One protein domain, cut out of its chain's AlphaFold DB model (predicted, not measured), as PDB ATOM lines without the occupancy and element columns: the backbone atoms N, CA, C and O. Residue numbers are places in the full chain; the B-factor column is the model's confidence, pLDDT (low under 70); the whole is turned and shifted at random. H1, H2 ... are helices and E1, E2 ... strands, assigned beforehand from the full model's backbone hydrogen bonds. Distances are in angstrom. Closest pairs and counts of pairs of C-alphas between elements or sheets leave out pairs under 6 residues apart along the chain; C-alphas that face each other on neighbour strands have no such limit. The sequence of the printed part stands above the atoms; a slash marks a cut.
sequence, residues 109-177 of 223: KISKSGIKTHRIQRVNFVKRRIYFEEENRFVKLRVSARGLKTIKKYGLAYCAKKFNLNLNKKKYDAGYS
ATOM      1  N   LYS A 109     121.903 288.312 187.980       97.88
ATOM      2  CA  LYS A 109     121.144 289.452 187.453       97.88
ATOM      3  C   LYS A 109     119.793 289.425 188.161       97.88
ATOM      4  O   LYS A 109     119.195 288.357 188.247       97.88
ATOM      5  N   ILE A 110     119.363 290.559 188.698       97.38
ATOM      6  CA  ILE A 110     118.095 290.684 189.422       97.38
ATOM      7  C   ILE A 110     117.159 291.513 188.537       97.38
ATOM      8  O   ILE A 110     117.572 292.570 188.059       97.38
ATOM      9  N   SER A 111     115.955 291.011 188.255       97.81
ATOM     10  CA  SER A 111     114.916 291.767 187.543       97.81
ATOM     11  C   SER A 111     114.230 292.772 188.475       97.81
ATOM     12  O   SER A 111     114.378 292.707 189.694       97.81
ATOM     13  N   LYS A 112     113.418 293.674 187.913       98.06
ATOM     14  CA  LYS A 112     112.590 294.594 188.710       98.06
ATOM     15  C   LYS A 112     111.623 293.852 189.648       98.06
ATOM     16  O   LYS A 112     111.405 294.314 190.758       98.06
ATOM     17  N   SER A 113     111.128 292.686 189.226       98.00
ATOM     18  CA  SER A 113     110.287 291.776 190.019       98.00
ATOM     19  C   SER A 113     111.063 290.873 190.992       98.00
ATOM     20  O   SER A 113     110.470 290.026 191.648       98.00
ATOM     21  N   GLY A 114     112.393 291.003 191.088       97.06
ATOM     22  CA  GLY A 114     113.217 290.218 192.016       97.06
ATOM     23  C   GLY A 114     113.614 288.818 191.529       97.06
ATOM     24  O   GLY A 114     114.274 288.084 192.268       97.06
ATOM     25  N   ILE A 115     113.293 288.451 190.284       98.06
ATOM     26  CA  ILE A 115     113.709 287.183 189.667       98.06
ATOM     27  C   ILE A 115     115.230 287.191 189.485       98.06
ATOM     28  O   ILE A 115     115.816 288.154 188.982       98.06
ATOM     29  N   LYS A 116     115.886 286.107 189.915       98.19
ATOM     30  CA  LYS A 116     117.348 286.003 189.964       98.19
ATOM     31  C   LYS A 116     117.860 285.027 188.911       98.19
ATOM     32  O   LYS A 116     117.785 283.818 189.103       98.19
ATOM     33  N   THR A 117     118.501 285.543 187.871       98.06
ATOM     34  CA  THR A 117     119.140 284.725 186.828       98.06
ATOM     35  C   THR A 117     120.647 284.676 187.043       98.06
ATOM     36  O   THR A 117     121.279 285.696 187.325       98.06
ATOM     37  N   HIS A 118     121.260 283.501 186.920       97.12
ATOM     38  CA  HIS A 118     122.709 283.356 187.054       97.12
ATOM     39  C   HIS A 118     123.453 284.097 185.929       97.12
ATOM     40  O   HIS A 118     123.085 283.993 184.760       97.12
ATOM     41  N   ARG A 119     124.523 284.830 186.260       96.44
ATOM     42  CA  ARG A 119     125.412 285.459 185.268       96.44
ATOM     43  C   ARG A 119     126.864 285.413 185.720       96.44
ATOM     44  O   ARG A 119     127.169 285.623 186.887       96.44
ATOM     45  N   ILE A 120     127.785 285.255 184.777       94.81
ATOM     46  CA  ILE A 120     129.221 285.291 185.078       94.81
ATOM     47  C   ILE A 120     129.743 286.712 184.859       94.81
ATOM     48  O   ILE A 120     129.679 287.241 183.749       94.81
ATOM     49  N   GLN A 121     130.313 287.327 185.897       94.94
ATOM     50  CA  GLN A 121     131.023 288.601 185.769       94.94
ATOM     51  C   GLN A 121     132.479 288.329 185.383       94.94
ATOM     52  O   GLN A 121     133.296 287.894 186.201       94.94
ATOM     53  N   ARG A 122     132.802 288.573 184.111       94.00
ATOM     54  CA  ARG A 122     134.140 288.333 183.563       94.00
ATOM     55  C   ARG A 122     135.116 289.435 183.975       94.00
ATOM     56  O   ARG A 122     134.791 290.619 183.939       94.00
ATOM     57  N   VAL A 123     136.347 289.052 184.293       94.44
ATOM     58  CA  VAL A 123     137.461 289.984 184.474       94.44
ATOM     59  C   VAL A 123     137.871 290.549 183.114       94.44
ATOM     60  O   VAL A 123     137.986 289.819 182.120       94.44
ATOM     61  N   ASN A 124     138.148 291.856 183.092       93.25
ATOM     62  CA  ASN A 124     138.720 292.543 181.940       93.25
ATOM     63  C   ASN A 124     140.192 292.130 181.757       93.25
ATOM     64  O   ASN A 124     141.084 292.625 182.458       93.25
ATOM     65  N   PHE A 125     140.420 291.182 180.849       94.69
ATOM     66  CA  PHE A 125     141.738 290.686 180.469       94.69
ATOM     67  C   PHE A 125     142.209 291.342 179.179       94.69
ATOM     68  O   PHE A 125     141.505 291.308 178.176       94.69
ATOM     69  N   VAL A 126     143.452 291.811 179.182       93.69
ATOM     70  CA  VAL A 126     144.114 292.399 178.019       93.69
ATOM     71  C   VAL A 126     145.366 291.581 177.708       93.69
ATOM     72  O   VAL A 126     146.152 291.267 178.606       93.69
ATOM     73  N   LYS A 127     145.550 291.204 176.440       95.06
ATOM     74  CA  LYS A 127     146.805 290.616 175.950       95.06
ATOM     75  C   LYS A 127     147.766 291.762 175.635       95.06
ATOM     76  O   LYS A 127     147.434 292.626 174.829       95.06
ATOM     77  N   ARG A 128     148.927 291.802 176.284       92.56
ATOM     78  CA  ARG A 128     149.963 292.815 176.039       92.56
ATOM     79  C   ARG A 128     151.344 292.175 176.041       92.56
ATOM     80  O   ARG A 128     151.577 291.194 176.750       92.56
ATOM     81  N   ARG A 129     152.249 292.762 175.260       93.44
ATOM     82  CA  ARG A 129     153.691 292.552 175.397       93.44
ATOM     83  C   ARG A 129     154.220 293.586 176.379       93.44
ATOM     84  O   ARG A 129     153.880 294.761 176.258       93.44
ATOM     85  N   ILE A 130     154.991 293.140 177.357       94.12
ATOM     86  CA  ILE A 130     155.565 293.976 178.409       94.12
ATOM     87  C   ILE A 130     157.075 293.798 178.333       94.12
ATOM     88  O   ILE A 130     157.543 292.667 178.231       94.12
ATOM     89  N   TYR A 131     157.820 294.899 178.330       92.12
ATOM     90  CA  TYR A 131     159.277 294.836 178.339       92.12
ATOM     91  C   TYR A 131     159.770 294.366 179.711       92.12
ATOM     92  O   TYR A 131     159.262 294.823 180.738       92.12
ATOM     93  N   PHE A 132     160.719 293.436 179.723       91.44
ATOM     94  CA  PHE A 132     161.362 292.938 180.927       91.44
ATOM     95  C   PHE A 132     162.826 293.365 180.926       91.44
ATOM     96  O   PHE A 132     163.609 292.921 180.090       91.44
ATOM     97  N   GLU A 133     163.166 294.263 181.847       86.50
ATOM     98  CA  GLU A 133     164.469 294.929 181.880       86.50
ATOM     99  C   GLU A 133     165.614 293.977 182.240       86.50
ATOM    100  O   GLU A 133     166.671 294.071 181.626       86.50
ATOM    101  N   GLU A 134     165.386 293.030 183.156       87.44
ATOM    102  CA  GLU A 134     166.414 292.093 183.639       87.44
ATOM    103  C   GLU A 134     166.884 291.127 182.538       87.44
ATOM    104  O   GLU A 134     168.077 290.951 182.329       87.44
ATOM    105  N   GLU A 135     165.951 290.550 181.774       85.94
ATOM    106  CA  GLU A 135     166.255 289.610 180.678       85.94
ATOM    107  C   GLU A 135     166.358 290.306 179.299       85.94
ATOM    108  O   GLU A 135     166.457 289.635 178.273       85.94
ATOM    109  N   ASN A 136     166.289 291.646 179.255       87.88
ATOM    110  CA  ASN A 136     166.308 292.486 178.043       87.88
ATOM    111  C   ASN A 136     165.395 292.001 176.892       87.88
ATOM    112  O   ASN A 136     165.738 292.102 175.711       87.88
ATOM    113  N   ARG A 137     164.201 291.495 177.214       89.62
ATOM    114  CA  ARG A 137     163.269 290.932 176.222       89.62
ATOM    115  C   ARG A 137     161.822 291.313 176.487       89.62
ATOM    116  O   ARG A 137     161.462 291.794 177.559       89.62
ATOM    117  N   PHE A 138     160.957 291.058 175.514       93.19
ATOM    118  CA  PHE A 138     159.520 291.213 175.673       93.19
ATOM    119  C   PHE A 138     158.865 289.932 176.188       93.19
ATOM    120  O   PHE A 138     159.143 288.818 175.745       93.19
ATOM    121  N   VAL A 139     157.908 290.116 177.093       94.12
ATOM    122  CA  VAL A 139     157.097 289.050 177.675       94.12
ATOM    123  C   VAL A 139     155.643 289.241 177.251       94.12
ATOM    124  O   VAL A 139     155.031 290.274 177.544       94.12
ATOM    125  N   LYS A 140     155.045 288.248 176.581       94.12
ATOM    126  CA  LYS A 140     153.606 288.258 176.261       94.12
ATOM    127  C   LYS A 140     152.794 287.734 177.438       94.12
ATOM    128  O   LYS A 140     152.929 286.585 177.853       94.12
ATOM    129  N   LEU A 141     151.894 288.563 177.960       92.44
ATOM    130  CA  LEU A 141     151.014 288.197 179.065       92.44
ATOM    131  C   LEU A 141     149.562 288.579 178.768       92.44
ATOM    132  O   LEU A 141     149.263 289.648 178.239       92.44
ATOM    133  N   ARG A 142     148.632 287.712 179.180       93.75
ATOM    134  CA  ARG A 142     147.207 288.051 179.298       93.75
ATOM    135  C   ARG A 142     146.932 288.485 180.734       93.75
ATOM    136  O   ARG A 142     146.780 287.638 181.611       93.75
ATOM    137  N   VAL A 143     146.890 289.788 180.980       93.12
ATOM    138  CA  VAL A 143     146.834 290.373 182.328       93.12
ATOM    139  C   VAL A 143     145.509 291.106 182.526       93.12
ATOM    140  O   VAL A 143     144.952 291.675 181.597       93.12
ATOM    141  N   SER A 144     144.981 291.100 183.749       94.88
ATOM    142  CA  SER A 144     143.850 291.969 184.108       94.88
ATOM    143  C   SER A 144     144.244 293.452 184.056       94.88
ATOM    144  O   SER A 144     145.383 293.768 184.401       94.88
ATOM    145  N   ALA A 145     143.310 294.370 183.792       93.88
ATOM    146  CA  ALA A 145     143.591 295.816 183.801       93.88
ATOM    147  C   ALA A 145     144.260 296.312 185.106       93.88
ATOM    148  O   ALA A 145     145.212 297.089 185.079       93.88
ATOM    149  N   ARG A 146     143.830 295.804 186.273       93.56
ATOM    150  CA  ARG A 146     144.476 296.139 187.557       93.56
ATOM    151  C   ARG A 146     145.893 295.578 187.662       93.56
ATOM    152  O   ARG A 146     146.752 296.246 188.214       93.56
ATOM    153  N   GLY A 147     146.126 294.387 187.116       93.94
ATOM    154  CA  GLY A 147     147.458 293.786 187.055       93.94
ATOM    155  C   GLY A 147     148.411 294.610 186.197       93.94
ATOM    156  O   GLY A 147     149.546 294.809 186.603       93.94
ATOM    157  N   LEU A 148     147.936 295.179 185.085       95.00
ATOM    158  CA  LEU A 148     148.737 296.101 184.279       95.00
ATOM    159  C   LEU A 148     149.122 297.360 185.073       95.00
ATOM    160  O   LEU A 148     150.283 297.758 185.057       95.00
ATOM    161  N   LYS A 149     148.187 297.932 185.848       94.25
ATOM    162  CA  LYS A 149     148.487 299.047 186.769       94.25
ATOM    163  C   LYS A 149     149.523 298.656 187.834       94.25
ATOM    164  O   LYS A 149     150.390 299.456 188.157       94.25
ATOM    165  N   THR A 150     149.453 297.437 188.368       93.44
ATOM    166  CA  THR A 150     150.430 296.924 189.344       93.44
ATOM    167  C   THR A 150     151.822 296.771 188.730       93.44
ATOM    168  O   THR A 150     152.787 297.199 189.352       93.44
ATOM    169  N   ILE A 151     151.918 296.228 187.512       93.94
ATOM    170  CA  ILE A 151     153.192 296.106 186.785       93.94
ATOM    171  C   ILE A 151     153.790 297.490 186.530       93.94
ATOM    172  O   ILE A 151     154.970 297.684 186.779       93.94
ATOM    173  N   LYS A 152     152.976 298.471 186.113       91.44
ATOM    174  CA  LYS A 152     153.447 299.850 185.914       91.44
ATOM    175  C   LYS A 152     153.981 300.480 187.208       91.44
ATOM    176  O   LYS A 152     154.919 301.256 187.151       91.44
ATOM    177  N   LYS A 153     153.380 300.160 188.361       93.12
ATOM    178  CA  LYS A 153     153.765 300.739 189.656       93.12
ATOM    179  C   LYS A 153     155.035 300.121 190.252       93.12
ATOM    180  O   LYS A 153     155.817 300.845 190.846       93.12
ATOM    181  N   TYR A 154     155.191 298.800 190.170       90.38
ATOM    182  CA  TYR A 154     156.254 298.079 190.890       90.38
ATOM    183  C   TYR A 154     157.297 297.424 189.979       90.38
ATOM    184  O   TYR A 154     158.265 296.861 190.474       90.38
ATOM    185  N   GLY A 155     157.082 297.429 188.664       90.31
ATOM    186  CA  GLY A 155     157.896 296.683 187.712       90.31
ATOM    187  C   GLY A 155     157.470 295.219 187.567       90.31
ATOM    188  O   GLY A 155     156.753 294.640 188.396       90.31
ATOM    189  N   LEU A 156     157.895 294.607 186.459       92.12
ATOM    190  CA  LEU A 156     157.552 293.223 186.130       92.12
ATOM    191  C   LEU A 156     158.330 292.215 186.994       92.12
ATOM    192  O   LEU A 156     157.721 291.251 187.461       92.12
ATOM    193  N   ALA A 157     159.614 292.484 187.263       90.31
ATOM    194  CA  ALA A 157     160.506 291.661 188.089       90.31
ATOM    195  C   ALA A 157     159.918 291.374 189.476       90.31
ATOM    196  O   ALA A 157     159.649 290.229 189.855       90.31
ATOM    197  N   TYR A 158     159.612 292.450 190.208       92.19
ATOM    198  CA  TYR A 158     159.040 292.384 191.547       92.19
ATOM    199  C   TYR A 158     157.724 291.599 191.559       92.19
ATOM    200  O   TYR A 158     157.490 290.752 192.426       92.19
ATOM    201  N   CYS A 159     156.858 291.849 190.573       88.44
ATOM    202  CA  CYS A 159     155.595 291.134 190.452       88.44
ATOM    203  C   CYS A 159     155.814 289.634 190.208       88.44
ATOM    204  O   CYS A 159     155.153 288.815 190.845       88.44
ATOM    205  N   ALA A 160     156.738 289.258 189.322       89.88
ATOM    206  CA  ALA A 160     157.034 287.860 189.033       89.88
ATOM    207  C   ALA A 160     157.538 287.116 190.279       89.88
ATOM    208  O   ALA A 160     157.011 286.048 190.596       89.88
ATOM    209  N   LYS A 161     158.450 287.730 191.044       87.25
ATOM    210  CA  LYS A 161     158.951 287.192 192.320       87.25
ATOM    211  C   LYS A 161     157.839 287.046 193.358       87.25
ATOM    212  O   LYS A 161     157.711 286.008 193.991       87.25
ATOM    213  N   LYS A 162     156.988 288.065 193.512       84.44
ATOM    214  CA  LYS A 162     155.908 288.069 194.512       84.44
ATOM    215  C   LYS A 162     154.844 287.000 194.264       84.44
ATOM    216  O   LYS A 162     154.258 286.487 195.216       84.44
ATOM    217  N   PHE A 163     154.559 286.711 192.999       83.81
ATOM    218  CA  PHE A 163     153.506 285.780 192.594       83.81
ATOM    219  C   PHE A 163     154.053 284.445 192.064       83.81
ATOM    220  O   PHE A 163     153.285 283.672 191.492       83.81
ATOM    221  N   ASN A 164     155.349 284.170 192.272       85.12
ATOM    222  CA  ASN A 164     156.056 282.958 191.842       85.12
ATOM    223  C   ASN A 164     155.777 282.594 190.373       85.12
ATOM    224  O   ASN A 164     155.387 281.471 190.038       85.12
ATOM    225  N   LEU A 165     155.916 283.581 189.486       87.12
ATOM    226  CA  LEU A 165     155.675 283.418 188.059       87.12
ATOM    227  C   LEU A 165     156.996 283.208 187.315       87.12
ATOM    228  O   LEU A 165     157.763 284.146 187.129       87.12
ATOM    229  N   ASN A 166     157.211 281.998 186.801       90.12
ATOM    230  CA  ASN A 166     158.402 281.694 186.002       90.12
ATOM    231  C   ASN A 166     158.238 282.244 184.576       90.12
ATOM    232  O   ASN A 166     157.495 281.667 183.769       90.12
ATOM    233  N   LEU A 167     158.921 283.352 184.276       88.81
ATOM    234  CA  LEU A 167     158.846 284.055 182.990       88.81
ATOM    235  C   LEU A 167     159.672 283.402 181.871       88.81
ATOM    236  O   LEU A 167     159.344 283.616 180.706       88.81
ATOM    237  N   ASN A 168     160.641 282.542 182.199       89.50
ATOM    238  CA  ASN A 168     161.512 281.842 181.238       89.50
ATOM    239  C   ASN A 168     160.779 280.815 180.334       89.50
ATOM    240  O   ASN A 168     161.329 280.239 179.405       89.50
ATOM    241  N   LYS A 169     159.495 280.537 180.581       91.25
ATOM    242  CA  LYS A 169     158.743 279.564 179.771       91.25
ATOM    243  C   LYS A 169     158.496 280.108 178.357       91.25
ATOM    244  O   LYS A 169     157.940 281.197 178.228       91.25
ATOM    245  N   LYS A 170     158.715 279.286 177.318       90.31
ATOM    246  CA  LYS A 170     158.473 279.617 175.889       90.31
ATOM    247  C   LYS A 170     157.101 280.251 175.613       90.31
ATOM    248  O   LYS A 170     156.961 281.140 174.781       90.31
ATOM    249  N   LYS A 171     156.065 279.871 176.370       91.56
ATOM    250  CA  LYS A 171     154.717 280.463 176.246       91.56
ATOM    251  C   LYS A 171     154.650 281.970 176.538       91.56
ATOM    252  O   LYS A 171     153.689 282.611 176.124       91.56
ATOM    253  N   TYR A 172     155.607 282.514 177.285       93.31
ATOM    254  CA  TYR A 172     155.690 283.931 177.633       93.31
ATOM    255  C   TYR A 172     156.668 284.694 176.754       93.31
ATOM    256  O   TYR A 172     156.725 285.916 176.847       93.31
ATOM    257  N   ASP A 173     157.405 284.001 175.895       93.25
ATOM    258  CA  ASP A 173     158.353 284.637 175.008       93.25
ATOM    259  C   ASP A 173     157.645 285.421 173.895       93.25
ATOM    260  O   ASP A 173     156.655 284.967 173.299       93.25
ATOM    261  N   ALA A 174     158.128 286.640 173.677       92.31
ATOM    262  CA  ALA A 174     157.660 287.563 172.657       92.31
ATOM    263  C   ALA A 174     158.820 288.232 171.898       92.31
ATOM    264  O   ALA A 174     158.579 289.245 171.234       92.31
ATOM    265  N   GLY A 175     160.030 287.665 171.989       88.81
ATOM    266  CA  GLY A 175     161.231 288.135 171.307       88.81
ATOM    267  C   GLY A 175     161.984 289.237 172.052       88.81
ATOM    268  O   GLY A 175     161.551 289.738 173.093       88.81
ATOM    269  N   TYR A 176     163.127 289.625 171.493       86.19
ATOM    270  CA  TYR A 176     163.995 290.674 172.026       86.19
ATOM    271  C   TYR A 176     163.634 292.053 171.471       86.19
ATOM    272  O   TYR A 176     162.906 292.184 170.485       86.19
ATOM    273  N   SER A 177     164.137 293.103 172.121       74.94
ATOM    274  CA  SER A 177     164.046 294.450 171.561       74.94
ATOM    275  C   SER A 177     164.969 294.583 170.347       74.94
ATOM    276  O   SER A 177     166.160 294.321 170.486       74.94
TER     277      SER A 177
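Overview. This is residues 109 to 177 of the 223 residues of an uncharacterized protein of Plasmodium vinckei petteri (UniProt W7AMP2). This is a small head at one end of a long, thin arm. The head is a hairpin of two long strands, E2 and E3, with short E4 beside E3, H1 over one face of this sheet and H2 crossing near the end of H1; the arm leads back from E2 to a small loop at E1, where residues 111 to 116 stick out. The printed part has 69 residues with two named helices and four named strands, in the order E1 E2 E3 H1 H2 E4, and its class is mixed, helices and strands. The sheet's order is E2 - E3 - E4, antiparallel throughout. The whole is extended, with a radius of gyration of the C-alphas of 17.4 A and spans of 57 by 22 by 19 A.

Arrangement. E1, residues 116 to 118, pairs with no named strand, but residues 109 to 110 pair with its residues 116 to 117, antiparallel. E2, residues 125 to 132, is apart from E1 and bends by 54 degrees at residue 129. E2 and E3, residues 137 to 144, form a hairpin, antiparallel at 154 degrees; N 126 and O 143 are 2.8 A apart and N 139 and O 130 2.8 A, within hydrogen-bond range. H1, residues 145 to 154, is on the sheet at a height of 6.8 A, two layers, a helix on one face of a sheet. It lies only just over E3, with 3 of its 10 C-alphas, and runs slantwise to the strands, at 41 degrees to E3 on the local plane. H2, residues 156 to 162, is close to H1 but not clearly touching, the closest C-alphas, of Ile 151 and Cys 159, being 6.6 A apart; their lines are about perpendicular, at 84 degrees. H2 only grazes the sheet, with its residues 156 to 157. E4, residues 173 to 176, is an edge strand antiparallel to E3 at 142 degrees; N 138 and O 175 are 2.8 A apart, within hydrogen-bond range. In H1 and H2 every O i to N i+4 pair is within hydrogen-bond range.

Along the chain. E1 begins at C-alpha 116, at (117.348, 286.003, 189.964). E2 measures 19.8 A from first to last C-alpha, E3 21.0 A, H1 14.7 A and H2 10.0 A. H1 begins at C-alpha 145, at (143.591, 295.816, 183.801). E4 ends at C-alpha 176, at (163.995, 290.674, 172.026).

Size, cuts and confidence. The two C-alphas farthest apart, those of Ser 113 and Asn 136, are 57.3 A apart. The printed part has no cut and no long link. Mean pLDDT of the printed part is 92.2, and no printed residue is under 70.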